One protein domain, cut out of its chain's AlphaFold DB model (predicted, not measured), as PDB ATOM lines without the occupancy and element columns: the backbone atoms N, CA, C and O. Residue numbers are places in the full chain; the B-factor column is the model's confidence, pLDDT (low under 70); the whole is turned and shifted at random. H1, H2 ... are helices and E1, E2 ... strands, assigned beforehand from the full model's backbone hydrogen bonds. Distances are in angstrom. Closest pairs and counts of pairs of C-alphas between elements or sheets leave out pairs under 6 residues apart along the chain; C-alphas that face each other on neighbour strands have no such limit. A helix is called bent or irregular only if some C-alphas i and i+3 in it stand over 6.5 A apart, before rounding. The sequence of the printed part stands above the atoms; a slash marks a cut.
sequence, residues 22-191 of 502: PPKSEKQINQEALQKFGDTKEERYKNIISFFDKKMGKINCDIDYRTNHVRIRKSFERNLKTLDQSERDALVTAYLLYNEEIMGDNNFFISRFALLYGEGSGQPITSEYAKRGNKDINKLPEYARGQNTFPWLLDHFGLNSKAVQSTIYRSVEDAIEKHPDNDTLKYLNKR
ATOM      1  N   PRO A  22     -16.488 -27.567  -8.863       57.66
ATOM      2  CA  PRO A  22     -16.117 -27.118 -10.228       57.66
ATOM      3  C   PRO A  22     -15.886 -25.589 -10.316       57.66
ATOM      4  O   PRO A  22     -16.180 -24.899  -9.338       57.66
ATOM      5  N   PRO A  23     -15.245 -25.030 -11.375       61.00
ATOM      6  CA  PRO A  23     -15.154 -23.573 -11.595       61.00
ATOM      7  C   PRO A  23     -16.535 -22.951 -11.617       61.00
ATOM      8  O   PRO A  23     -17.391 -23.416 -12.366       61.00
ATOM      9  N   LYS A  24     -16.734 -21.928 -10.779       73.62
ATOM     10  CA  LYS A  24     -17.909 -21.075 -10.916       73.62
ATOM     11  C   LYS A  24     -17.815 -20.389 -12.274       73.62
ATOM     12  O   LYS A  24     -16.751 -19.888 -12.637       73.62
ATOM     13  N   SER A  25     -18.901 -20.407 -13.037       79.50
ATOM     14  CA  SER A  25     -18.982 -19.577 -14.236       79.50
ATOM     15  C   SER A  25     -18.997 -18.102 -13.831       79.50
ATOM     16  O   SER A  25     -19.436 -17.770 -12.728       79.50
ATOM     17  N   GLU A  26     -18.570 -17.211 -14.728       79.56
ATOM     18  CA  GLU A  26     -18.715 -15.758 -14.537       79.56
ATOM     19  C   GLU A  26     -20.156 -15.403 -14.166       79.56
ATOM     20  O   GLU A  26     -20.388 -14.674 -13.209       79.56
ATOM     21  N   LYS A  27     -21.125 -16.046 -14.827       85.75
ATOM     22  CA  LYS A  27     -22.549 -15.942 -14.505       85.75
ATOM     23  C   LYS A  27     -22.863 -16.245 -13.040       85.75
ATOM     24  O   LYS A  27     -23.572 -15.479 -12.399       85.75
ATOM     25  N   GLN A  28     -22.325 -17.330 -12.486       87.31
ATOM     26  CA  GLN A  28     -22.547 -17.671 -11.079       87.31
ATOM     27  C   GLN A  28     -21.914 -16.633 -10.136       87.31
ATOM     28  O   GLN A  28     -22.547 -16.220  -9.169       87.31
ATOM     29  N   ILE A  29     -20.691 -16.179 -10.427       87.00
ATOM     30  CA  ILE A  29     -19.990 -15.149  -9.631       87.00
ATOM     31  C   ILE A  29     -20.755 -13.818  -9.660       87.00
ATOM     32  O   ILE A  29     -20.886 -13.129  -8.645       87.00
ATOM     33  N   ASN A  30     -21.271 -13.450 -10.827       91.75
ATOM     34  CA  ASN A  30     -22.030 -12.227 -11.030       91.75
ATOM     35  C   ASN A  30     -23.386 -12.274 -10.326       91.75
ATOM     36  O   ASN A  30     -23.745 -11.311  -9.651       91.75
ATOM     37  N   GLN A  31     -24.097 -13.401 -10.412       90.06
ATOM     38  CA  GLN A  31     -25.354 -13.613  -9.696       90.06
ATOM     39  C   GLN A  31     -25.161 -13.522  -8.180       90.06
ATOM     40  O   GLN A  31     -25.904 -12.801  -7.522       90.06
ATOM     41  N   GLU A  32     -24.130 -14.163  -7.629       90.50
ATOM     42  CA  GLU A  32     -23.817 -14.088  -6.194       90.50
ATOM     43  C   GLU A  32     -23.476 -12.661  -5.741       90.50
ATOM     44  O   GLU A  32     -23.803 -12.256  -4.626       90.50
ATOM     45  N   ALA A  33     -22.822 -11.874  -6.594       91.06
ATOM     46  CA  ALA A  33     -22.527 -10.482  -6.285       91.06
ATOM     47  C   ALA A  33     -23.753  -9.573  -6.362       91.06
ATOM     48  O   ALA A  33     -23.875  -8.656  -5.552       91.06
ATOM     49  N   LEU A  34     -24.646  -9.830  -7.317       93.38
ATOM     50  CA  LEU A  34     -25.877  -9.079  -7.509       93.38
ATOM     51  C   LEU A  34     -26.915  -9.411  -6.416       93.38
ATOM     52  O   LEU A  34     -27.580  -8.512  -5.905       93.38
ATOM     53  N   GLN A  35     -26.995 -10.675  -5.985       92.38
ATOM     54  CA  GLN A  35     -27.934 -11.158  -4.964       92.38
ATOM     55  C   GLN A  35     -27.729 -10.505  -3.586       92.38
ATOM     56  O   GLN A  35     -28.673 -10.381  -2.811       92.38
ATOM     57  N   LYS A  36     -26.524  -9.995  -3.292       90.81
ATOM     58  CA  LYS A  36     -26.243  -9.225  -2.063       90.81
ATOM     59  C   LYS A  36     -27.108  -7.969  -1.923       90.81
ATOM     60  O   LYS A  36     -27.228  -7.444  -0.821       90.81
ATOM     61  N   PHE A  37     -27.685  -7.490  -3.024       94.44
ATOM     62  CA  PHE A  37     -28.522  -6.297  -3.061       94.44
ATOM     63  C   PHE A  37     -30.026  -6.610  -3.056       94.44
ATOM     64  O   PHE A  37     -30.822  -5.679  -3.100       94.44
ATOM     65  N   GLY A  38     -30.437  -7.879  -2.982       94.31
ATOM     66  CA  GLY A  38     -31.846  -8.281  -2.919       94.31
ATOM     67  C   GLY A  38     -32.244  -9.315  -3.973       94.31
ATOM     68  O   GLY A  38     -31.506  -9.596  -4.926       94.31
ATOM     69  N   ASP A  39     -33.443  -9.868  -3.806       92.69
ATOM     70  CA  ASP A  39     -33.941 -10.973  -4.629       92.69
ATOM     71  C   ASP A  39     -34.703 -10.471  -5.869       92.69
ATOM     72  O   ASP A  39     -34.692 -11.124  -6.918       92.69
ATOM     73  N   THR A  40     -35.272  -9.263  -5.811       94.94
ATOM     74  CA  THR A  40     -36.006  -8.623  -6.923       94.94
ATOM     75  C   THR A  40     -35.190  -7.538  -7.638       94.94
ATOM     76  O   THR A  40     -34.230  -7.003  -7.081       94.94
ATOM     77  N   LYS A  41     -35.544  -7.194  -8.889       93.62
ATOM     78  CA  LYS A  41     -34.838  -6.137  -9.646       93.62
ATOM     79  C   LYS A  41     -34.986  -4.775  -8.966       93.62
ATOM     80  O   LYS A  41     -34.018  -4.018  -8.915       93.62
ATOM     81  N   GLU A  42     -36.157  -4.497  -8.405       91.69
ATOM     82  CA  GLU A  42     -36.521  -3.236  -7.761       91.69
ATOM     83  C   GLU A  42     -35.804  -3.045  -6.419       91.69
ATOM     84  O   GLU A  42     -35.318  -1.950  -6.122       91.69
ATOM     85  N   GLU A  43     -35.699  -4.101  -5.606       93.06
ATOM     86  CA  GLU A  43     -34.901  -4.067  -4.374       93.06
ATOM     87  C   GLU A  43     -33.429  -3.839  -4.692       93.06
ATOM     88  O   GLU A  43     -32.795  -2.972  -4.086       93.06
ATOM     89  N   ARG A  44     -32.901  -4.567  -5.685       96.56
ATOM     90  CA  ARG A  44     -31.511  -4.420  -6.111       96.56
ATOM     91  C   ARG A  44     -31.216  -3.015  -6.596       96.56
ATOM     92  O   ARG A  44     -30.230  -2.444  -6.148       96.56
ATOM     93  N   TYR A  45     -32.081  -2.437  -7.427       93.19
ATOM     94  CA  TYR A  45     -31.947  -1.056  -7.890       93.19
ATOM     95  C   TYR A  45     -31.741  -0.084  -6.716       93.19
ATOM     96  O   TYR A  45     -30.732   0.623  -6.653       93.19
ATOM     97  N   LYS A  46     -32.645  -0.111  -5.727       90.19
ATOM     98  CA  LYS A  46     -32.589   0.785  -4.558       90.19
ATOM     99  C   LYS A  46     -31.361   0.521  -3.684       90.19
ATOM    100  O   LYS A  46     -30.695   1.459  -3.240       90.19
ATOM    101  N   ASN A  47     -31.050  -0.749  -3.440       92.50
ATOM    102  CA  ASN A  47     -29.968  -1.150  -2.545       92.50
ATOM    103  C   ASN A  47     -28.581  -0.908  -3.152       92.50
ATOM    104  O   ASN A  47     -27.678  -0.521  -2.413       92.50
ATOM    105  N   ILE A  48     -28.407  -1.077  -4.469       94.62
ATOM    106  CA  ILE A  48     -27.163  -0.744  -5.182       94.62
ATOM    107  C   ILE A  48     -26.860   0.746  -4.997       94.62
ATOM    108  O   ILE A  48     -25.790   1.091  -4.494       94.62
ATOM    109  N   ILE A  49     -27.818   1.618  -5.324       88.88
ATOM    110  CA  ILE A  49     -27.664   3.076  -5.202       88.88
ATOM    111  C   ILE A  49     -27.327   3.450  -3.755       88.88
ATOM    112  O   ILE A  49     -26.282   4.046  -3.489       88.88
ATOM    113  N   SER A  50     -28.150   3.007  -2.796       86.06
ATOM    114  CA  SER A  50     -27.933   3.328  -1.384       86.06
ATOM    115  C   SER A  50     -26.581   2.836  -0.859       86.06
ATOM    116  O   SER A  50     -25.979   3.508  -0.019       86.06
ATOM    117  N   PHE A  51     -26.107   1.671  -1.302       89.12
ATOM    118  CA  PHE A  51     -24.850   1.095  -0.835       89.12
ATOM    119  C   PHE A  51     -23.638   1.917  -1.285       89.12
ATOM    120  O   PHE A  51     -22.783   2.240  -0.460       89.12
ATOM    121  N   PHE A  52     -23.575   2.293  -2.565       86.38
ATOM    122  CA  PHE A  52     -22.453   3.069  -3.093       86.38
ATOM    123  C   PHE A  52     -22.492   4.545  -2.660       86.38
ATOM    124  O   PHE A  52     -21.433   5.118  -2.396       86.38
ATOM    125  N   ASP A  53     -23.680   5.134  -2.479       80.00
ATOM    126  CA  ASP A  53     -23.829   6.542  -2.069       80.00
ATOM    127  C   ASP A  53     -23.500   6.791  -0.594       80.00
ATOM    128  O   ASP A  53     -23.000   7.858  -0.238       80.00
ATOM    129  N   LYS A  54     -23.685   5.791   0.281       75.62
ATOM    130  CA  LYS A  54     -23.315   5.895   1.704       75.62
ATOM    131  C   LYS A  54     -21.808   6.051   1.936       75.62
ATOM    132  O   LYS A  54     -21.415   6.407   3.045       75.62
ATOM    133  N   LYS A  55     -20.956   5.752   0.939       73.25
ATOM    134  CA  LYS A  55     -19.475   5.809   1.012       73.25
ATOM    135  C   LYS A  55     -18.885   5.068   2.228       73.25
ATOM    136  O   LYS A  55     -17.797   5.387   2.699       73.25
ATOM    137  N   MET A  56     -19.597   4.073   2.755       68.56
ATOM    138  CA  MET A  56     -19.254   3.340   3.974       68.56
ATOM    139  C   MET A  56     -19.436   1.844   3.725       68.56
ATOM    140  O   MET A  56     -20.512   1.417   3.321       68.56
ATOM    141  N   GLY A  57     -18.401   1.047   3.991       82.06
ATOM    142  CA  GLY A  57     -18.437  -0.407   3.826       82.06
ATOM    143  C   GLY A  57     -17.336  -0.936   2.909       82.06
ATOM    144  O   GLY A  57     -16.428  -0.208   2.502       82.06
ATOM    145  N   LYS A  58     -17.411  -2.233   2.615       87.81
ATOM    146  CA  LYS A  58     -16.457  -2.961   1.776       87.81
ATOM    147  C   LYS A  58     -17.214  -3.736   0.709       87.81
ATOM    148  O   LYS A  58     -18.286  -4.270   0.986       87.81
ATOM    149  N   ILE A  59     -16.653  -3.799  -0.492       89.88
ATOM    150  CA  ILE A  59     -17.207  -4.563  -1.606       89.88
ATOM    151  C   ILE A  59     -16.183  -5.569  -2.116       89.88
ATOM    152  O   ILE A  59     -15.011  -5.235  -2.277       89.88
ATOM    153  N   ASN A  60     -16.639  -6.793  -2.384       89.50
ATOM    154  CA  ASN A  60     -15.767  -7.916  -2.713       89.50
ATOM    155  C   ASN A  60     -15.883  -8.292  -4.191       89.50
ATOM    156  O   ASN A  60     -16.958  -8.206  -4.799       89.50
ATOM    157  N   CYS A  61     -14.782  -8.785  -4.741       88.50
ATOM    158  CA  CYS A  61     -14.721  -9.405  -6.051       88.50
ATOM    159  C   CYS A  61     -14.060 -10.778  -5.932       88.50
ATOM    160  O   CYS A  61     -12.944 -10.896  -5.423       88.50
ATOM    161  N   ASP A  62     -14.761 -11.798  -6.416       86.62
ATOM    162  CA  ASP A  62     -14.296 -13.179  -6.444       86.62
ATOM    163  C   ASP A  62     -13.808 -13.524  -7.851       86.62
ATOM    164  O   ASP A  62     -14.407 -13.122  -8.845       86.62
ATOM    165  N   ILE A  63     -12.724 -14.285  -7.930       81.75
ATOM    166  CA  ILE A  63     -12.110 -14.753  -9.172       81.75
ATOM    167  C   ILE A  63     -12.007 -16.268  -9.094       81.75
ATOM    168  O   ILE A  63     -11.385 -16.794  -8.171       81.75
ATOM    169  N   ASP A  64     -12.556 -16.971 -10.084       83.12
ATOM    170  CA  ASP A  64     -12.363 -18.413 -10.283       83.12
ATOM    171  C   ASP A  64     -11.928 -18.655 -11.730       83.12
ATOM    172  O   ASP A  64     -12.741 -18.894 -12.620       83.12
ATOM    173  N   TYR A  65     -10.624 -18.534 -11.977       76.88
ATOM    174  CA  TYR A  65     -10.046 -18.616 -13.315       76.88
ATOM    175  C   TYR A  65      -9.248 -19.907 -13.493       76.88
ATOM    176  O   TYR A  65      -8.513 -20.348 -12.603       76.88
ATOM    177  N   ARG A  66      -9.359 -20.531 -14.667       76.19
ATOM    178  CA  ARG A  66      -8.684 -21.796 -14.974       76.19
ATOM    179  C   ARG A  66      -7.766 -21.638 -16.175       76.19
ATOM    180  O   ARG A  66      -8.226 -21.369 -17.275       76.19
ATOM    181  N   THR A  67      -6.479 -21.909 -15.972       69.19
ATOM    182  CA  THR A  67      -5.504 -22.049 -17.059       69.19
ATOM    183  C   THR A  67      -5.282 -23.522 -17.401       69.19
ATOM    184  O   THR A  67      -5.765 -24.431 -16.714       69.19
ATOM    185  N   ASN A  68      -4.476 -23.777 -18.434       67.25
ATOM    186  CA  ASN A  68      -4.035 -25.127 -18.798       67.25
ATOM    187  C   ASN A  68      -3.245 -25.832 -17.679       67.25
ATOM    188  O   ASN A  68      -3.061 -27.048 -17.731       67.25
ATOM    189  N   HIS A  69      -2.730 -25.097 -16.685       65.94
ATOM    190  CA  HIS A  69      -1.760 -25.616 -15.713       65.94
ATOM    191  C   HIS A  69      -2.189 -25.434 -14.253       65.94
ATOM    192  O   HIS A  69      -1.770 -26.211 -13.390       65.94
ATOM    193  N   VAL A  70      -3.009 -24.423 -13.958       72.12
ATOM    194  CA  VAL A  70      -3.393 -24.037 -12.597       72.12
ATOM    195  C   VAL A  70      -4.841 -23.560 -12.578       72.12
ATOM    196  O   VAL A  70      -5.321 -22.932 -13.520       72.12
ATOM    197  N   ARG A  71      -5.536 -23.844 -11.477       74.25
ATOM    198  CA  ARG A  71      -6.786 -23.174 -11.138       74.25
ATOM    199  C   ARG A  71      -6.526 -22.132 -10.060       74.25
ATOM    200  O   ARG A  71      -5.896 -22.430  -9.045       74.25
ATOM    201  N   ILE A  72      -7.017 -20.929 -10.302       74.38
ATOM    202  CA  ILE A  72      -6.852 -19.753  -9.462       74.38
ATOM    203  C   ILE A  72      -8.208 -19.445  -8.838       74.38
ATOM    204  O   ILE A  72      -9.147 -19.132  -9.563       74.38
ATOM    205  N   ARG A  73      -8.291 -19.500  -7.504       77.56
ATOM    206  CA  ARG A  73      -9.423 -18.957  -6.752       77.56
ATOM    207  C   ARG A  73      -8.953 -17.903  -5.770       77.56
ATOM    208  O   ARG A  73      -8.202 -18.213  -4.845       77.56
ATOM    209  N   LYS A  74      -9.365 -16.661  -5.987       81.69
ATOM    210  CA  LYS A  74      -8.961 -15.543  -5.137       81.69
ATOM    211  C   LYS A  74     -10.093 -14.563  -4.962       81.69
ATOM    212  O   LYS A  74     -10.870 -14.359  -5.887       81.69
ATOM    213  N   SER A  75     -10.100 -13.916  -3.811       85.00
ATOM    214  CA  SER A  75     -11.038 -12.849  -3.511       85.00
ATOM    215  C   SER A  75     -10.284 -11.651  -2.968       85.00
ATOM    216  O   SER A  75      -9.315 -11.800  -2.217       85.00
ATOM    217  N   PHE A  76     -10.739 -10.462  -3.328       86.81
ATOM    218  CA  PHE A  76     -10.256  -9.209  -2.764       86.81
ATOM    219  C   PHE A  76     -11.437  -8.284  -2.471       86.81
ATOM    220  O   PHE A  76     -12.519  -8.438  -3.040       86.81
ATOM    221  N   GLU A  77     -11.231  -7.342  -1.562       88.81
ATOM    222  CA  GLU A  77     -12.184  -6.308  -1.180       88.81
ATOM    223  C   GLU A  77     -11.615  -4.916  -1.426       88.81
ATOM    224  O   GLU A  77     -10.416  -4.683  -1.300       88.81
ATOM    225  N   ARG A  78     -12.494  -3.963  -1.723       89.06
ATOM    226  CA  ARG A  78     -12.166  -2.538  -1.751       89.06
ATOM    227  C   ARG A  78     -13.065  -1.802  -0.766       89.06
ATOM    228  O   ARG A  78     -14.265  -2.069  -0.679       89.06
ATOM    229  N   ASN A  79     -12.477  -0.897   0.012       86.25
ATOM    230  CA  ASN A  79     -13.234  -0.016   0.894       86.25
ATOM    231  C   ASN A  79     -13.908   1.067   0.044       86.25
ATOM    232  O   ASN A  79     -13.244   1.721  -0.753       86.25
ATOM    233  N   LEU A  80     -15.209   1.294   0.227       83.88
ATOM    234  CA  LEU A  80     -15.943   2.276  -0.576       83.88
ATOM    235  C   LEU A  80     -15.417   3.712  -0.417       83.88
ATOM    236  O   LEU A  80     -15.572   4.521  -1.331       83.88
ATOM    237  N   LYS A  81     -14.760   4.023   0.712       81.00
ATOM    238  CA  LYS A  81     -14.105   5.322   0.935       81.00
ATOM    239  C   LYS A  81     -12.906   5.573   0.024       81.00
ATOM    240  O   LYS A  81     -12.543   6.727  -0.155       81.00
ATOM    241  N   THR A  82     -12.271   4.522  -0.497       83.00
ATOM    242  CA  THR A  82     -11.075   4.645  -1.348       83.00
ATOM    243  C   THR A  82     -11.404   4.669  -2.836       83.00
ATOM    244  O   THR A  82     -10.493   4.748  -3.654       83.00
ATOM    245  N   LEU A  83     -12.682   4.557  -3.200       81.56
ATOM    246  CA  LEU A  83     -13.137   4.823  -4.559       81.56
ATOM    247  C   LEU A  83     -13.236   6.336  -4.753       81.56
ATOM    248  O   LEU A  83     -13.766   7.034  -3.881       81.56
ATOM    249  N   ASP A  84     -12.776   6.849  -5.887       82.31
ATOM    250  CA  ASP A  84     -13.146   8.204  -6.290       82.31
ATOM    251  C   ASP A  84     -14.622   8.255  -6.752       82.31
ATOM    252  O   ASP A  84     -15.347   7.254  -6.721       82.31
ATOM    253  N   GLN A  85     -15.125   9.447  -7.083       81.00
ATOM    254  CA  GLN A  85     -16.521   9.593  -7.509       81.00
ATOM    255  C   GLN A  85     -16.791   8.900  -8.855       81.00
ATOM    256  O   GLN A  85     -17.781   8.183  -8.962       81.00
ATOM    257  N   SER A  86     -15.880   9.022  -9.824       82.94
ATOM    258  CA  SER A  86     -16.013   8.414 -11.156       82.94
ATOM    259  C   SER A  86     -16.017   6.884 -11.082       82.94
ATOM    260  O   SER A  86     -16.860   6.218 -11.676       82.94
ATOM    261  N   GLU A  87     -15.124   6.291 -10.291       86.75
ATOM    262  CA  GLU A  87     -15.073   4.848 -10.061       86.75
ATOM    263  C   GLU A  87     -16.351   4.325  -9.395       86.75
ATOM    264  O   GLU A  87     -16.847   3.258  -9.769       86.75
ATOM    265  N   ARG A  88     -16.905   5.067  -8.422       88.00
ATOM    266  CA  ARG A  88     -18.196   4.720  -7.810       88.00
ATOM    267  C   ARG A  88     -19.323   4.756  -8.831       88.00
ATOM    268  O   ARG A  88     -20.115   3.818  -8.870       88.00
ATOM    269  N   ASP A  89     -19.395   5.800  -9.645       88.81
ATOM    270  CA  ASP A  89     -20.480   5.972 -10.608       88.81
ATOM    271  C   ASP A  89     -20.410   4.938 -11.734       88.81
ATOM    272  O   ASP A  89     -21.433   4.348 -12.096       88.81
ATOM    273  N   ALA A  90     -19.207   4.587 -12.190       90.31
ATOM    274  CA  ALA A  90     -18.997   3.472 -13.105       90.31
ATOM    275  C   ALA A  90     -19.397   2.116 -12.494       90.31
ATOM    276  O   ALA A  90     -20.001   1.289 -13.180       90.31
ATOM    277  N   LEU A  91     -19.121   1.880 -11.204       92.75
ATOM    278  CA  LEU A  91     -19.564   0.666 -10.509       92.75
ATOM    279  C   LEU A  91     -21.087   0.609 -10.391       92.75
ATOM    280  O   LEU A  91     -21.675  -0.401 -10.773       92.75
ATOM    281  N   VAL A  92     -21.733   1.680  -9.918       94.12
ATOM    282  CA  VAL A  92     -23.203   1.773  -9.858       94.12
ATOM    283  C   VAL A  92     -23.803   1.479 -11.230       94.12
ATOM    284  O   VAL A  92     -24.712   0.658 -11.341       94.12
ATOM    285  N   THR A  93     -23.232   2.066 -12.281       94.44
ATOM    286  CA  THR A  93     -23.660   1.856 -13.666       94.44
ATOM    287  C   THR A  93     -23.541   0.404 -14.098       94.44
ATOM    288  O   THR A  93     -24.520  -0.170 -14.566       94.44
ATOM    289  N   ALA A  94     -22.384  -0.231 -13.905       94.75
ATOM    290  CA  ALA A  94     -22.193  -1.627 -14.285       94.75
ATOM    291  C   ALA A  94     -23.176  -2.564 -13.559       94.75
ATOM    292  O   ALA A  94     -23.748  -3.458 -14.180       94.75
ATOM    293  N   TYR A  95     -23.417  -2.340 -12.261       96.31
ATOM    294  CA  TYR A  95     -24.376  -3.124 -11.475       96.31
ATOM    295  C   TYR A  95     -25.820  -2.931 -11.940       96.31
ATOM    296  O   TYR A  95     -26.556  -3.911 -12.045       96.31
ATOM    297  N   LEU A  96     -26.227  -1.696 -12.233       96.31
ATOM    298  CA  LEU A  96     -27.582  -1.403 -12.694       96.31
ATOM    299  C   LEU A  96     -27.821  -1.891 -14.131       96.31
ATOM    300  O   LEU A  96     -28.837  -2.533 -14.374       96.31
ATOM    301  N   LEU A  97     -26.869  -1.713 -15.052       94.56
ATOM    302  CA  LEU A  97     -26.969  -2.272 -16.408       94.56
ATOM    303  C   LEU A  97     -27.043  -3.806 -16.402       94.56
ATOM    304  O   LEU A  97     -27.769  -4.389 -17.204       94.56
ATOM    305  N   TYR A  98     -26.310  -4.473 -15.504       95.56
ATOM    306  CA  TYR A  98     -26.401  -5.926 -15.343       95.56
ATOM    307  C   TYR A  98     -27.734  -6.351 -14.699       95.56
ATOM    308  O   TYR A  98     -28.327  -7.343 -15.116       95.56
ATOM    309  N   ASN A  99     -28.257  -5.580 -13.736       96.06
ATOM    310  CA  ASN A  99     -29.577  -5.814 -13.129       96.06
ATOM    311  C   ASN A  99     -30.730  -5.711 -14.145       96.06
ATOM    312  O   ASN A  99     -31.700  -6.464 -14.056       96.06
ATOM    313  N   GLU A 100     -30.604  -4.806 -15.116       94.19
ATOM    314  CA  GLU A 100     -31.535  -4.636 -16.241       94.19
ATOM    315  C   GLU A 100     -31.345  -5.680 -17.355       94.19
ATOM    316  O   GLU A 100     -32.111  -5.690 -18.310       94.19
ATOM    317  N   GLU A 101     -30.357  -6.577 -17.239       93.31
ATOM    318  CA  GLU A 101     -29.971  -7.551 -18.277       93.31
ATOM    319  C   GLU A 101     -29.476  -6.904 -19.590       93.31
ATOM    320  O   GLU A 101     -29.423  -7.551 -20.635       93.31
ATOM    321  N   ILE A 102     -29.059  -5.634 -19.534       91.50
ATOM    322  CA  ILE A 102     -28.487  -4.881 -20.664       91.50
ATOM    323  C   ILE A 102     -26.997  -5.213 -20.832       91.50
ATOM    324  O   ILE A 102     -26.492  -5.337 -21.949       91.50
ATOM    325  N   MET A 103     -26.273  -5.374 -19.720       90.88
ATOM    326  CA  MET A 103     -24.862  -5.766 -19.716       90.88
ATOM    327  C   MET A 103     -24.719  -7.285 -19.575       90.88
ATOM    328  O   MET A 103     -25.304  -7.889 -18.682       90.88
ATOM    329  N   GLY A 104     -23.904  -7.908 -20.428       86.69
ATOM    330  CA  GLY A 104     -23.614  -9.344 -20.356       86.69
ATOM    331  C   GLY A 104     -22.630  -9.724 -19.239       86.69
ATOM    332  O   GLY A 104     -21.870  -8.889 -18.746       86.69
ATOM    333  N   ASP A 105     -22.596 -11.017 -18.895       87.56
ATOM    334  CA  ASP A 105     -21.798 -11.566 -17.787       87.56
ATOM    335  C   ASP A 105     -20.306 -11.191 -17.839       87.56
ATOM    336  O   ASP A 105     -19.751 -10.721 -16.844       87.56
ATOM    337  N   ASN A 106     -19.666 -11.352 -18.999       84.50
ATOM    338  CA  ASN A 106     -18.240 -11.062 -19.160       84.50
ATOM    339  C   ASN A 106     -17.933  -9.567 -18.945       84.50
ATOM    340  O   ASN A 106     -17.047  -9.207 -18.173       84.50
ATOM    341  N   ASN A 107     -18.721  -8.679 -19.563       84.50
ATOM    342  CA  ASN A 107     -18.532  -7.230 -19.437       84.50
ATOM    343  C   ASN A 107     -18.735  -6.760 -17.995       84.50
ATOM    344  O   ASN A 107     -17.968  -5.929 -17.506       84.50
ATOM    345  N   PHE A 108     -19.724  -7.316 -17.292       91.12
ATOM    346  CA  PHE A 108     -19.969  -6.993 -15.891       91.12
ATOM    347  C   PHE A 108     -18.843  -7.492 -14.976       91.12
ATOM    348  O   PHE A 108     -18.375  -6.750 -14.106       91.12
ATOM    349  N   PHE A 109     -18.353  -8.713 -15.210       89.19
ATOM    350  CA  PHE A 109     -17.226  -9.277 -14.471       89.19
ATOM    351  C   PHE A 109     -15.954  -8.439 -14.656       89.19
ATOM    352  O   PHE A 109     -15.356  -8.004 -13.669       89.19
ATOM    353  N   ILE A 110     -15.579  -8.149 -15.908       85.69
ATOM    354  CA  ILE A 110     -14.409  -7.329 -16.250       85.69
ATOM    355  C   ILE A 110     -14.515  -5.938 -15.621       85.69
ATOM    356  O   ILE A 110     -13.555  -5.467 -15.008       85.69
ATOM    357  N   SER A 111     -15.690  -5.309 -15.727       89.38
ATOM    358  CA  SER A 111     -15.943  -3.974 -15.183       89.38
ATOM    359  C   SER A 111     -15.681  -3.926 -13.685       89.38
ATOM    360  O   SER A 111     -14.911  -3.099 -13.199       89.38
ATOM    361  N   ARG A 112     -16.263  -4.872 -12.942       91.25
ATOM    362  CA  ARG A 112     -16.059  -4.977 -11.498       91.25
ATOM    363  C   ARG A 112     -14.622  -5.299 -11.134       91.25
ATOM    364  O   ARG A 112     -14.093  -4.686 -10.213       91.25
ATOM    365  N   PHE A 113     -13.996  -6.247 -11.824       88.12
ATOM    366  CA  PHE A 113     -12.625  -6.644 -11.529       88.12
ATOM    367  C   PHE A 113     -11.659  -5.464 -11.701       88.12
ATOM    368  O   PHE A 113     -10.917  -5.140 -10.773       88.12
ATOM    369  N   ALA A 114     -11.722  -4.775 -12.844       87.69
ATOM    370  CA  ALA A 114     -10.847  -3.648 -13.146       87.69
ATOM    371  C   ALA A 114     -11.089  -2.445 -12.221       87.69
ATOM    372  O   ALA A 114     -10.127  -1.856 -11.733       87.69
ATOM    373  N   LEU A 115     -12.351  -2.103 -11.938       88.69
ATOM    374  CA  LEU A 115     -12.693  -0.974 -11.066       88.69
ATOM    375  C   LEU A 115     -12.390  -1.256  -9.591       88.69
ATOM    376  O   LEU A 115     -12.007  -0.350  -8.863       88.69
ATOM    377  N   LEU A 116     -12.542  -2.491  -9.114       88.56
ATOM    378  CA  LEU A 116     -12.295  -2.808  -7.706       88.56
ATOM    379  C   LEU A 116     -10.826  -3.111  -7.405       88.56
ATOM    380  O   LEU A 116     -10.408  -2.923  -6.267       88.56
ATOM    381  N   TYR A 117     -10.054  -3.612  -8.373       83.56
ATOM    382  CA  TYR A 117      -8.634  -3.907  -8.168       83.56
ATOM    383  C   TYR A 117      -7.698  -2.784  -8.643       83.56
ATOM    384  O   TYR A 117      -6.574  -2.693  -8.147       83.56
ATOM    385  N   GLY A 118      -8.143  -1.961  -9.603       66.19
ATOM    386  CA  GLY A 118      -7.355  -0.974 -10.351       66.19
ATOM    387  C   GLY A 118      -6.280  -0.244  -9.538       66.19
ATOM    388  O   GLY A 118      -6.510   0.159  -8.398       66.19
ATOM    389  N   GLU A 119      -5.086  -0.138 -10.132       64.25
ATOM    390  CA  GLU A 119      -3.873   0.463  -9.542       64.25
ATOM    391  C   GLU A 119      -3.392  -0.181  -8.220       64.25
ATOM    392  O   GLU A 119      -2.568   0.384  -7.507       64.25
ATOM    393  N   GLY A 120      -3.849  -1.399  -7.896       62.50
ATOM    394  CA  GLY A 120      -3.418  -2.142  -6.701       62.50
ATOM    395  C   GLY A 120      -4.174  -1.766  -5.422       62.50
ATOM    396  O   GLY A 120      -3.714  -2.061  -4.321       62.50
ATOM    397  N   SER A 121      -5.335  -1.125  -5.556       68.50
ATOM    398  CA  SER A 121      -6.140  -0.603  -4.442       68.50
ATOM    399  C   SER A 121      -7.006  -1.656  -3.725       68.50
ATOM    400  O   SER A 121      -7.505  -1.403  -2.623       68.50
ATOM    401  N   GLY A 122      -7.186  -2.841  -4.319       75.94
ATOM    402  CA  GLY A 122      -7.933  -3.956  -3.729       75.94
ATOM    403  C   GLY A 122      -7.120  -4.734  -2.685       75.94
ATOM    404  O   GLY A 122      -6.031  -5.227  -2.972       75.94
ATOM    405  N   GLN A 123      -7.670  -4.911  -1.482       79.19
ATOM    406  CA  GLN A 123      -7.066  -5.697  -0.405       79.19
ATOM    407  C   GLN A 123      -7.462  -7.179  -0.519       79.19
ATOM    408  O   GLN A 123      -8.652  -7.490  -0.540       79.19
ATOM    409  N   PRO A 124      -6.522  -8.134  -0.578       77.31
ATOM    410  CA  PRO A 124      -6.866  -9.555  -0.677       77.31
ATOM    411  C   PRO A 124      -7.561 -10.081   0.586       77.31
ATOM    412  O   PRO A 124      -7.115  -9.800   1.695       77.31
ATOM    413  N   ILE A 125      -8.599 -10.907   0.415       71.81
ATOM    414  CA  ILE A 125      -9.352 -11.536   1.517       71.81
ATOM    415  C   ILE A 125      -8.951 -13.006   1.675       71.81
ATOM    416  O   ILE A 125      -8.653 -13.465   2.774       71.81
ATOM    417  N   THR A 126      -8.932 -13.762   0.573       63.03
ATOM    418  CA  THR A 126      -8.580 -15.189   0.564       63.03
ATOM    419  C   THR A 126      -7.691 -15.527  -0.632       63.03
ATOM    420  O   THR A 126      -7.880 -15.039  -1.750       63.03
ATOM    421  N   SER A 127      -6.714 -16.404  -0.401       54.19
ATOM    422  CA  SER A 127      -5.869 -16.992  -1.441       54.19
ATOM    423  C   SER A 127      -5.931 -18.515  -1.337       54.19
ATOM    424  O   SER A 127      -5.162 -19.118  -0.588       54.19
ATOM    425  N   GLU A 128      -6.846 -19.148  -2.074       52.88
ATOM    426  CA  GLU A 128      -6.880 -20.608  -2.184       52.88
ATOM    427  C   GLU A 128      -6.210 -21.062  -3.485       52.88
ATOM    428  O   GLU A 128      -6.648 -20.760  -4.597       52.88
ATOM    429  N   TYR A 129      -5.137 -21.844  -3.348       53.75
ATOM    430  CA  TYR A 129      -4.443 -22.461  -4.474       53.75
ATOM    431  C   TYR A 129      -4.858 -23.925  -4.592       53.75
ATOM    432  O   TYR A 129      -4.637 -24.720  -3.678       53.75
ATOM    433  N   ALA A 130      -5.403 -24.314  -5.744       44.38
ATOM    434  CA  ALA A 130      -5.659 -25.714  -6.052       44.38
ATOM    435  C   ALA A 130      -4.994 -26.084  -7.381       44.38
ATOM    436  O   ALA A 130      -5.588 -25.977  -8.455       44.38
ATOM    437  N   LYS A 131      -3.749 -26.573  -7.322       44.41
ATOM    438  CA  LYS A 131      -3.211 -27.390  -8.416       44.41
ATOM    439  C   LYS A 131      -3.856 -28.770  -8.323       44.41
ATOM    440  O   LYS A 131      -3.999 -29.321  -7.232       44.41
ATOM    441  N   ARG A 132      -4.197 -29.364  -9.468       44.09
ATOM    442  CA  ARG A 132      -4.538 -30.789  -9.558       44.09
ATOM    443  C   ARG A 132      -3.337 -31.588  -9.011       44.09
ATOM    444  O   ARG A 132      -2.317 -31.696  -9.680       44.09
ATOM    445  N   GLY A 133      -3.428 -32.055  -7.765       46.44
ATOM    446  CA  GLY A 133      -2.488 -33.007  -7.162       46.44
ATOM    447  C   GLY A 133      -1.208 -32.483  -6.485       46.44
ATOM    448  O   GLY A 133      -0.415 -33.324  -6.082       46.44
ATOM    449  N   ASN A 134      -0.953 -31.174  -6.313       50.41
ATOM    450  CA  ASN A 134       0.243 -30.737  -5.560       50.41
ATOM    451  C   ASN A 134       0.038 -29.428  -4.772       50.41
ATOM    452  O   ASN A 134      -0.372 -28.425  -5.350       50.41
ATOM    453  N   LYS A 135       0.329 -29.446  -3.463       54.12
ATOM    454  CA  LYS A 135       0.112 -28.326  -2.518       54.12
ATOM    455  C   LYS A 135       1.326 -27.390  -2.368       54.12
ATOM    456  O   LYS A 135       1.285 -26.471  -1.559       54.12
ATOM    457  N   ASP A 136       2.402 -27.625  -3.116       63.16
ATOM    458  CA  ASP A 136       3.633 -26.832  -3.033       63.16
ATOM    459  C   ASP A 136       3.525 -25.522  -3.839       63.16
ATOM    460  O   ASP A 136       3.584 -25.520  -5.074       63.16
ATOM    461  N   ILE A 137       3.363 -24.402  -3.124       59.31
ATOM    462  CA  ILE A 137       3.194 -23.049  -3.682       59.31
ATOM    463  C   ILE A 137       4.412 -22.588  -4.502       59.31
ATOM    464  O   ILE A 137       4.259 -21.840  -5.469       59.31
ATOM    465  N   ASN A 138       5.607 -23.104  -4.190       66.19
ATOM    466  CA  ASN A 138       6.857 -22.734  -4.860       66.19
ATOM    467  C   ASN A 138       6.979 -23.335  -6.268       66.19
ATOM    468  O   ASN A 138       7.834 -22.923  -7.048       66.19
ATOM    469  N   LYS A 139       6.107 -24.288  -6.623       69.62
ATOM    470  CA  LYS A 139       6.065 -24.939  -7.944       69.62
ATOM    471  C   LYS A 139       4.975 -24.381  -8.865       69.62
ATOM    472  O   LYS A 139       4.735 -24.940  -9.939       69.62
ATOM    473  N   LEU A 140       4.277 -23.323  -8.449       69.44
ATOM    474  CA  LEU A 140       3.314 -22.607  -9.291       69.44
ATOM    475  C   LEU A 140       4.036 -21.587 -10.185       69.44
ATOM    476  O   LEU A 140       5.078 -21.083  -9.775       69.44
ATOM    477  N   PRO A 141       3.519 -21.250 -11.377       74.44
ATOM    478  CA  PRO A 141       3.991 -20.088 -12.131       74.44
ATOM    479  C   PRO A 141       3.921 -18.810 -11.285       74.44
ATOM    480  O   PRO A 141       3.034 -18.691 -10.441       74.44
ATOM    481  N   GLU A 142       4.826 -17.858 -11.511       79.38
ATOM    482  CA  GLU A 142       4.933 -16.628 -10.711       79.38
ATOM    483  C   GLU A 142       3.619 -15.841 -10.637       79.38
ATOM    484  O   GLU A 142       3.202 -15.451  -9.546       79.38
ATOM    485  N   TYR A 143       2.908 -15.717 -11.761       77.25
ATOM    486  CA  TYR A 143       1.598 -15.065 -11.819       77.25
ATOM    487  C   TYR A 143       0.553 -15.720 -10.910       77.25
ATOM    488  O   TYR A 143      -0.402 -15.079 -10.493       77.25
ATOM    489  N   ALA A 144       0.695 -17.007 -10.597       71.50
ATOM    490  CA  ALA A 144      -0.241 -17.737  -9.757       71.50
ATOM    491  C   ALA A 144       0.136 -17.674  -8.270       71.50
ATOM    492  O   ALA A 144      -0.619 -18.193  -7.457       71.50
ATOM    493  N   ARG A 145       1.260 -17.056  -7.883       72.75
ATOM    494  CA  ARG A 145       1.719 -16.962  -6.483       72.75
ATOM    495  C   ARG A 145       1.277 -15.652  -5.828       72.75
ATOM    496  O   ARG A 145       1.077 -14.649  -6.504       72.75
ATOM    497  N   GLY A 146       1.124 -15.659  -4.502       70.31
ATOM    498  CA  GLY A 146       0.925 -14.444  -3.693       70.31
ATOM    499  C   GLY A 146      -0.189 -13.529  -4.211       70.31
ATOM    500  O   GLY A 146      -1.273 -14.013  -4.534       70.31
ATOM    501  N   GLN A 147       0.083 -12.229  -4.323       72.12
ATOM    502  CA  GLN A 147      -0.837 -11.232  -4.894       72.12
ATOM    503  C   GLN A 147      -0.613 -10.981  -6.398       72.12
ATOM    504  O   GLN A 147      -1.433 -10.324  -7.030       72.12
ATOM    505  N   ASN A 148       0.420 -11.586  -7.001       78.06
ATOM    506  CA  ASN A 148       0.843 -11.357  -8.395       78.06
ATOM    507  C   ASN A 148      -0.221 -11.716  -9.440       78.06
ATOM    508  O   ASN A 148      -0.114 -11.343 -10.603       78.06
ATOM    509  N   THR A 149      -1.263 -12.433  -9.032       77.88
ATOM    510  CA  THR A 149      -2.344 -12.844  -9.925       77.88
ATOM    511  C   THR A 149      -3.220 -11.699 -10.375       77.88
ATOM    512  O   THR A 149      -3.655 -11.708 -11.516       77.88
ATOM    513  N   PHE A 150      -3.493 -10.730  -9.510       82.50
ATOM    514  CA  PHE A 150      -4.396  -9.653  -9.879       82.50
ATOM    515  C   PHE A 150      -3.742  -8.660 -10.859       82.50
ATOM    516  O   PHE A 150      -4.367  -8.386 -11.883       82.50
ATOM    517  N   PRO A 151      -2.476  -8.209 -10.667       82.25
ATOM    518  CA  PRO A 151      -1.776  -7.425 -11.686       82.25
ATOM    519  C   PRO A 151      -1.595  -8.204 -12.992       82.25
ATOM    520  O   PRO A 151      -1.789  -7.646 -14.065       82.25
ATOM    521  N   TRP A 152      -1.294  -9.506 -12.910       84.00
ATOM    522  CA  TRP A 152      -1.185 -10.346 -14.101       84.00
ATOM    523  C   TRP A 152      -2.508 -10.472 -14.861       84.00
ATOM    524  O   TRP A 152      -2.494 -10.438 -16.081       84.00
ATOM    525  N   LEU A 153      -3.650 -10.606 -14.177       78.44
ATOM    526  CA  LEU A 153      -4.957 -10.653 -14.841       78.44
ATOM    527  C   LEU A 153      -5.291  -9.319 -15.519       78.44
ATOM    528  O   LEU A 153      -5.821  -9.340 -16.625       78.44
ATOM    529  N   LEU A 154      -4.964  -8.179 -14.897       79.50
ATOM    530  CA  LEU A 154      -5.129  -6.873 -15.546       79.50
ATOM    531  C   LEU A 154      -4.307  -6.789 -16.835       79.50
ATOM    532  O   LEU A 154      -4.855  -6.441 -17.873       79.50
ATOM    533  N   ASP A 155      -3.029  -7.165 -16.783       81.31
ATOM    534  CA  ASP A 155      -2.136  -7.161 -17.948       81.31
ATOM    535  C   ASP A 155      -2.591  -8.159 -19.028       81.31
ATOM    536  O   ASP A 155      -2.730  -7.810 -20.198       81.31
ATOM    537  N   HIS A 156      -2.938  -9.386 -18.625       77.38
ATOM    538  CA  HIS A 156      -3.387 -10.454 -19.519       77.38
ATOM    539  C   HIS A 156      -4.651 -10.086 -20.303       77.38
ATOM    540  O   HIS A 156      -4.789 -10.476 -21.461       77.38
ATOM    541  N   PHE A 157      -5.566  -9.345 -19.677       72.31
ATOM    542  CA  PHE A 157      -6.792  -8.865 -20.310       72.31
ATOM    543  C   PHE A 157      -6.670  -7.438 -20.873       72.31
ATOM    544  O   PHE A 157      -7.651  -6.916 -21.398       72.31
ATOM    545  N   GLY A 158      -5.497  -6.798 -20.776       74.62
ATOM    546  CA  GLY A 158      -5.280  -5.420 -21.232       74.62
ATOM    547  C   GLY A 158      -6.177  -4.393 -20.531       74.62
ATOM    548  O   GLY A 158      -6.614  -3.421 -21.147       74.62
ATOM    549  N   LEU A 159      -6.513  -4.627 -19.262       77.62
ATOM    550  CA  LEU A 159      -7.495  -3.845 -18.519       77.62
ATOM    551  C   LEU A 159      -6.866  -2.629 -17.843       77.62
ATOM    552  O   LEU A 159      -5.895  -2.728 -17.096       77.62
ATOM    553  N   ASN A 160      -7.513  -1.485 -18.037       77.31
ATOM    554  CA  ASN A 160      -7.227  -0.224 -17.366       77.31
ATOM    555  C   ASN A 160      -8.546   0.325 -16.808       77.31
ATOM    556  O   ASN A 160      -9.543   0.364 -17.533       77.31
ATOM    557  N   SER A 161      -8.554   0.765 -15.545       76.00
ATOM    558  CA  SER A 161      -9.736   1.328 -14.882       76.00
ATOM    559  C   SER A 161     -10.385   2.444 -15.710       76.00
ATOM    560  O   SER A 161     -11.589   2.395 -15.938       76.00
ATOM    561  N   LYS A 162      -9.607   3.381 -16.265       79.00
ATOM    562  CA  LYS A 162     -10.126   4.497 -17.082       79.00
ATOM    563  C   LYS A 162     -10.731   4.045 -18.414       79.00
ATOM    564  O   LYS A 162     -11.765   4.561 -18.841       79.00
ATOM    565  N   ALA A 163     -10.109   3.066 -19.071       76.06
ATOM    566  CA  ALA A 163     -10.619   2.514 -20.329       76.06
ATOM    567  C   ALA A 163     -11.936   1.752 -20.107       76.06
ATOM    568  O   ALA A 163     -12.877   1.861 -20.895       76.06
ATOM    569  N   VAL A 164     -12.020   1.027 -18.990       80.75
ATOM    570  CA  VAL A 164     -13.231   0.328 -18.559       80.75
ATOM    571  C   VAL A 164     -14.347   1.318 -18.216       80.75
ATOM    572  O   VAL A 164     -15.455   1.136 -18.709       80.75
ATOM    573  N   GLN A 165     -14.066   2.399 -17.473       82.88
ATOM    574  CA  GLN A 165     -15.044   3.473 -17.216       82.88
ATOM    575  C   GLN A 165     -15.619   4.032 -18.523       82.88
ATOM    576  O   GLN A 165     -16.832   4.054 -18.702       82.88
ATOM    577  N   SER A 166     -14.749   4.379 -19.474       77.56
ATOM    578  CA  SER A 166     -15.165   4.910 -20.781       77.56
ATOM    579  C   SER A 166     -16.059   3.926 -21.551       77.56
ATOM    580  O   SER A 166     -17.037   4.320 -22.178       77.56
ATOM    581  N   THR A 167     -15.753   2.627 -21.471       81.06
ATOM    582  CA  THR A 167     -16.549   1.567 -22.112       81.06
ATOM    583  C   THR A 167     -17.926   1.419 -21.462       81.06
ATOM    584  O   THR A 167     -18.924   1.231 -22.159       81.06
ATOM    585  N   ILE A 168     -18.001   1.519 -20.132       84.06
ATOM    586  CA  ILE A 168     -19.262   1.472 -19.383       84.06
ATOM    587  C   ILE A 168     -20.136   2.674 -19.744       84.06
ATOM    588  O   ILE A 168     -21.320   2.494 -20.006       84.06
ATOM    589  N   TYR A 169     -19.559   3.876 -19.812       84.31
ATOM    590  CA  TYR A 169     -20.303   5.096 -20.144       84.31
ATOM    591  C   TYR A 169     -20.862   5.039 -21.564       84.31
ATOM    592  O   TYR A 169     -22.058   5.230 -21.760       84.31
ATOM    593  N   ARG A 170     -20.047   4.612 -22.533       80.50
ATOM    594  CA  ARG A 170     -20.516   4.372 -23.903       80.50
ATOM    595  C   ARG A 170     -21.622   3.313 -23.976       80.50
ATOM    596  O   ARG A 170     -22.548   3.436 -24.765       80.50
ATOM    597  N   SER A 171     -21.559   2.283 -23.129       82.25
ATOM    598  CA  SER A 171     -22.613   1.259 -23.065       82.25
ATOM    599  C   SER A 171     -23.949   1.827 -22.579       82.25
ATOM    600  O   SER A 171     -24.992   1.289 -22.940       82.25
ATOM    601  N   VAL A 172     -23.936   2.890 -21.766       86.19
ATOM    602  CA  VAL A 172     -25.152   3.611 -21.364       86.19
ATOM    603  C   VAL A 172     -25.714   4.403 -22.538       86.19
ATOM    604  O   VAL A 172     -26.903   4.273 -22.811       86.19
ATOM    605  N   GLU A 173     -24.879   5.150 -23.263       83.25
ATOM    606  CA  GLU A 173     -25.286   5.897 -24.467       83.25
ATOM    607  C   GLU A 173     -25.936   4.964 -25.503       83.25
ATOM    608  O   GLU A 173     -27.093   5.158 -25.883       83.25
ATOM    609  N   ASP A 174     -25.251   3.868 -25.852       82.94
ATOM    610  CA  ASP A 174     -25.742   2.855 -26.794       82.94
ATOM    611  C   ASP A 174     -27.046   2.181 -26.313       82.94
ATOM    612  O   ASP A 174     -27.849   1.700 -27.122       82.94
ATOM    613  N   ALA A 175     -27.244   2.064 -24.995       86.75
ATOM    614  CA  ALA A 175     -28.438   1.458 -24.413       86.75
ATOM    615  C   ALA A 175     -29.624   2.427 -24.382       86.75
ATOM    616  O   ALA A 175     -30.753   1.984 -24.593       86.75
ATOM    617  N   ILE A 176     -29.391   3.726 -24.161       86.50
ATOM    618  CA  ILE A 176     -30.431   4.765 -24.188       86.50
ATOM    619  C   ILE A 176     -31.053   4.855 -25.581       86.50
ATOM    620  O   ILE A 176     -32.275   4.913 -25.692       86.50
ATOM    621  N   GLU A 177     -30.242   4.779 -26.640       83.00
ATOM    622  CA  GLU A 177     -30.751   4.757 -28.018       83.00
ATOM    623  C   GLU A 177     -31.685   3.563 -28.280       83.00
ATOM    624  O   GLU A 177     -32.665   3.678 -29.016       83.00
ATOM    625  N   LYS A 178     -31.400   2.406 -27.668       88.06
ATOM    626  CA  LYS A 178     -32.170   1.162 -27.855       88.06
ATOM    627  C   LYS A 178     -33.375   1.049 -26.923       88.06
ATOM    628  O   LYS A 178     -34.341   0.366 -27.261       88.06
ATOM    629  N   HIS A 179     -33.316   1.684 -25.755       88.94
ATOM    630  CA  HIS A 179     -34.303   1.572 -24.681       88.94
ATOM    631  C   HIS A 179     -34.612   2.948 -24.050       88.94
ATOM    632  O   HIS A 179     -34.410   3.127 -22.846       88.94
ATOM    633  N   PRO A 180     -35.131   3.919 -24.825       84.19
ATOM    634  CA  PRO A 180     -35.290   5.308 -24.376       84.19
ATOM    635  C   PRO A 180     -36.248   5.471 -23.186       84.19
ATOM    636  O   PRO A 180     -36.121   6.409 -22.398       84.19
ATOM    637  N   ASP A 181     -37.186   4.538 -23.015       89.00
ATOM    638  CA  ASP A 181     -38.189   4.588 -21.950       89.00
ATOM    639  C   ASP A 181     -37.747   3.922 -20.638       89.00
ATOM    640  O   ASP A 181     -38.479   4.001 -19.654       89.00
ATOM    641  N   ASN A 182     -36.565   3.297 -20.577       90.19
ATOM    642  CA  ASN A 182     -36.099   2.608 -19.371       90.19
ATOM    643  C   ASN A 182     -35.670   3.609 -18.278       90.19
ATOM    644  O   ASN A 182     -34.719   4.377 -18.446       90.19
ATOM    645  N   ASP A 183     -36.347   3.577 -17.128       89.31
ATOM    646  CA  ASP A 183     -36.114   4.526 -16.033       89.31
ATOM    647  C   ASP A 183     -34.739   4.367 -15.365       89.31
ATOM    648  O   ASP A 183     -34.140   5.357 -14.936       89.31
ATOM    649  N   THR A 184     -34.184   3.150 -15.338       91.25
ATOM    650  CA  THR A 184     -32.817   2.907 -14.863       91.25
ATOM    651  C   THR A 184     -31.800   3.596 -15.772       91.25
ATOM    652  O   THR A 184     -30.884   4.245 -15.270       91.25
ATOM    653  N   LEU A 185     -31.972   3.532 -17.095       90.56
ATOM    654  CA  LEU A 185     -31.101   4.234 -18.044       90.56
ATOM    655  C   LEU A 185     -31.232   5.755 -17.943       90.56
ATOM    656  O   LEU A 185     -30.214   6.440 -17.962       90.56
ATOM    657  N   LYS A 186     -32.445   6.294 -17.758       87.00
ATOM    658  CA  LYS A 186     -32.647   7.734 -17.505       87.00
ATOM    659  C   LYS A 186     -31.923   8.190 -16.235       87.00
ATOM    660  O   LYS A 186     -31.241   9.214 -16.246       87.00
ATOM    661  N   TYR A 187     -32.027   7.409 -15.159       87.44
ATOM    662  CA  TYR A 187     -31.293   7.657 -13.918       87.44
ATOM    663  C   TYR A 187     -29.774   7.603 -14.126       87.44
ATOM    664  O   TYR A 187     -29.067   8.504 -13.683       87.44
ATOM    665  N   LEU A 188     -29.267   6.575 -14.813       89.00
ATOM    666  CA  LEU A 188     -27.837   6.427 -15.095       89.00
ATOM    667  C   LEU A 188     -27.308   7.563 -15.969       89.00
ATOM    668  O   LEU A 188     -26.234   8.083 -15.687       89.00
ATOM    669  N   ASN A 189     -28.082   8.003 -16.961       85.56
ATOM    670  CA  ASN A 189     -27.749   9.158 -17.787       85.56
ATOM    671  C   ASN A 189     -27.607  10.431 -16.944       85.56
ATOM    672  O   ASN A 189     -26.633  11.164 -17.091       85.56
ATOM    673  N   LYS A 190     -28.557  10.666 -16.027       79.44
ATOM    674  CA  LYS A 190     -28.506  11.788 -15.079       79.44
ATOM    675  C   LYS A 190     -27.307  11.676 -14.132       79.44
ATOM    676  O   LYS A 190     -26.650  12.665 -13.845       79.44
ATOM    677  N   ARG A 191     -27.014  10.469 -13.645       81.12
ATOM    678  CA  ARG A 191     -25.925  10.221 -12.693       81.12
ATOM    679  C   ARG A 191     -24.538  10.381 -13.321       81.12
ATOM    680  O   ARG A 191     -23.666  10.968 -12.694       81.12
TER     681      ARG A 191
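This is residues 22 to 191 of the 502 residues of an uncharacterized protein of Alphaproteobacteria bacterium (UniProt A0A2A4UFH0). This is an elongated body with a strand end and a helix end: a twisted antiparallel sheet of three long strands, E1, E2 and E3, makes one end, and H2, H6 and H7 pack round H3 at the other. H4 joins the two, crossing one face of the sheet and packing on H3, while H1 packs on edge strand E1 and H5 only grazes the sheet. The loop of residues 131 to 148 lies beyond E3 at the far end of the strand side. The 170 printed residues hold seven named helices and three named strands in the order H1 H2 E1 E2 H3 H4 E3 H5 H6 H7, with sheet order E1 E2 E3, a mixed class of helices and strands. The whole is compact, with a radius of gyration of the C-alphas of 16.7 A, and spans 55 by 29 by 29 A.

Begin with H1, residues 26 to 35, which is on the sheet: its closest C-alphas to E1, residues 58 to 66, are those of Ile 29 and Asp 62, 6.8 A apart. Next comes H2, residues 41 to 53, which touches H3, residues 85 to 99, at a shallow tilt of 9 degrees, opposite ways; their closest C-alphas, of Lys 41 and Asn 99, are 6.3 A apart. E1 and E2, residues 71 to 79, form an antiparallel hairpin at 166 degrees; look for N 63 and O 74, 2.8 A apart and within hydrogen-bond range. E2 is the inner strand, and E3, residues 123 to 130, is its other antiparallel neighbour at 170 degrees, with N 123 and O 77 within range at 2.8 A. The sheet is twisted, its C-alphas lying up to 4.2 A off its best plane. H4, residues 105 to 120, makes two layers with the sheet, a helix on one face: it is 9.0 A in height over the sheet, over E1, and runs across the strands, at 65 degrees to E1 on the local plane. H3 and H4 are a helical hairpin and touch at a shallow tilt of 20 degrees, with the C-alphas of Ala 94 and Phe 108 closest at 6.0 A. With its residues 105 to 109 alone, H4 touches H1, the closest C-alphas being those of Lys 27 and Asp 105 at 5.5 A. H5, residues 149 to 156, only just touches H4, with 3 pairs of C-alphas within 8 A; the closest are Ala 114 and Leu 154 at 7.0 A. H6, residues 161 to 178, touches H3 with its residues 165 to 172 alone, at a steep tilt of 46 degrees, the same way; the closest C-alphas are those of Ala 90 and Gln 165, 5.7 A. H7, residues 183 to 191, touches H3 at a shallow tilt of 9 degrees, opposite ways, with the C-alphas of Thr 93 and Leu 188 closest at 6.4 A. Each O i to N i+4 pair is within hydrogen-bond range in H1, H2, H3, H5 and H7, against 10 of 12 in H4 and 13 of 14 in H6.

Find C-alpha 26 at (-18.715, -15.758, -14.537), where H1 begins. E1 runs 26.4 A from C-alpha 58 at (-16.457, -2.961, 1.776), E2 measures 26.9 A and E3 20.8 A. H3 measures 21.0 A and H6 25.9 A. H4, 23.4 A long, has a kink of 34 degrees near residue 114 and is irregular, with C-alphas 116 and 119 at 9.2 A. H7 ends at C-alpha 191, (-25.925, 10.221, -12.693).

The two C-alphas farthest apart, those of Asp 136 and Asp 181, are 55.6 A apart. The printed part has no cut. The link from E3 to H5, 18 residues, is long; the other links are tight. The mean pLDDT of the printed part is 81.3, and 25 residues are under 70, among them 118 to 121 and 126 to 140.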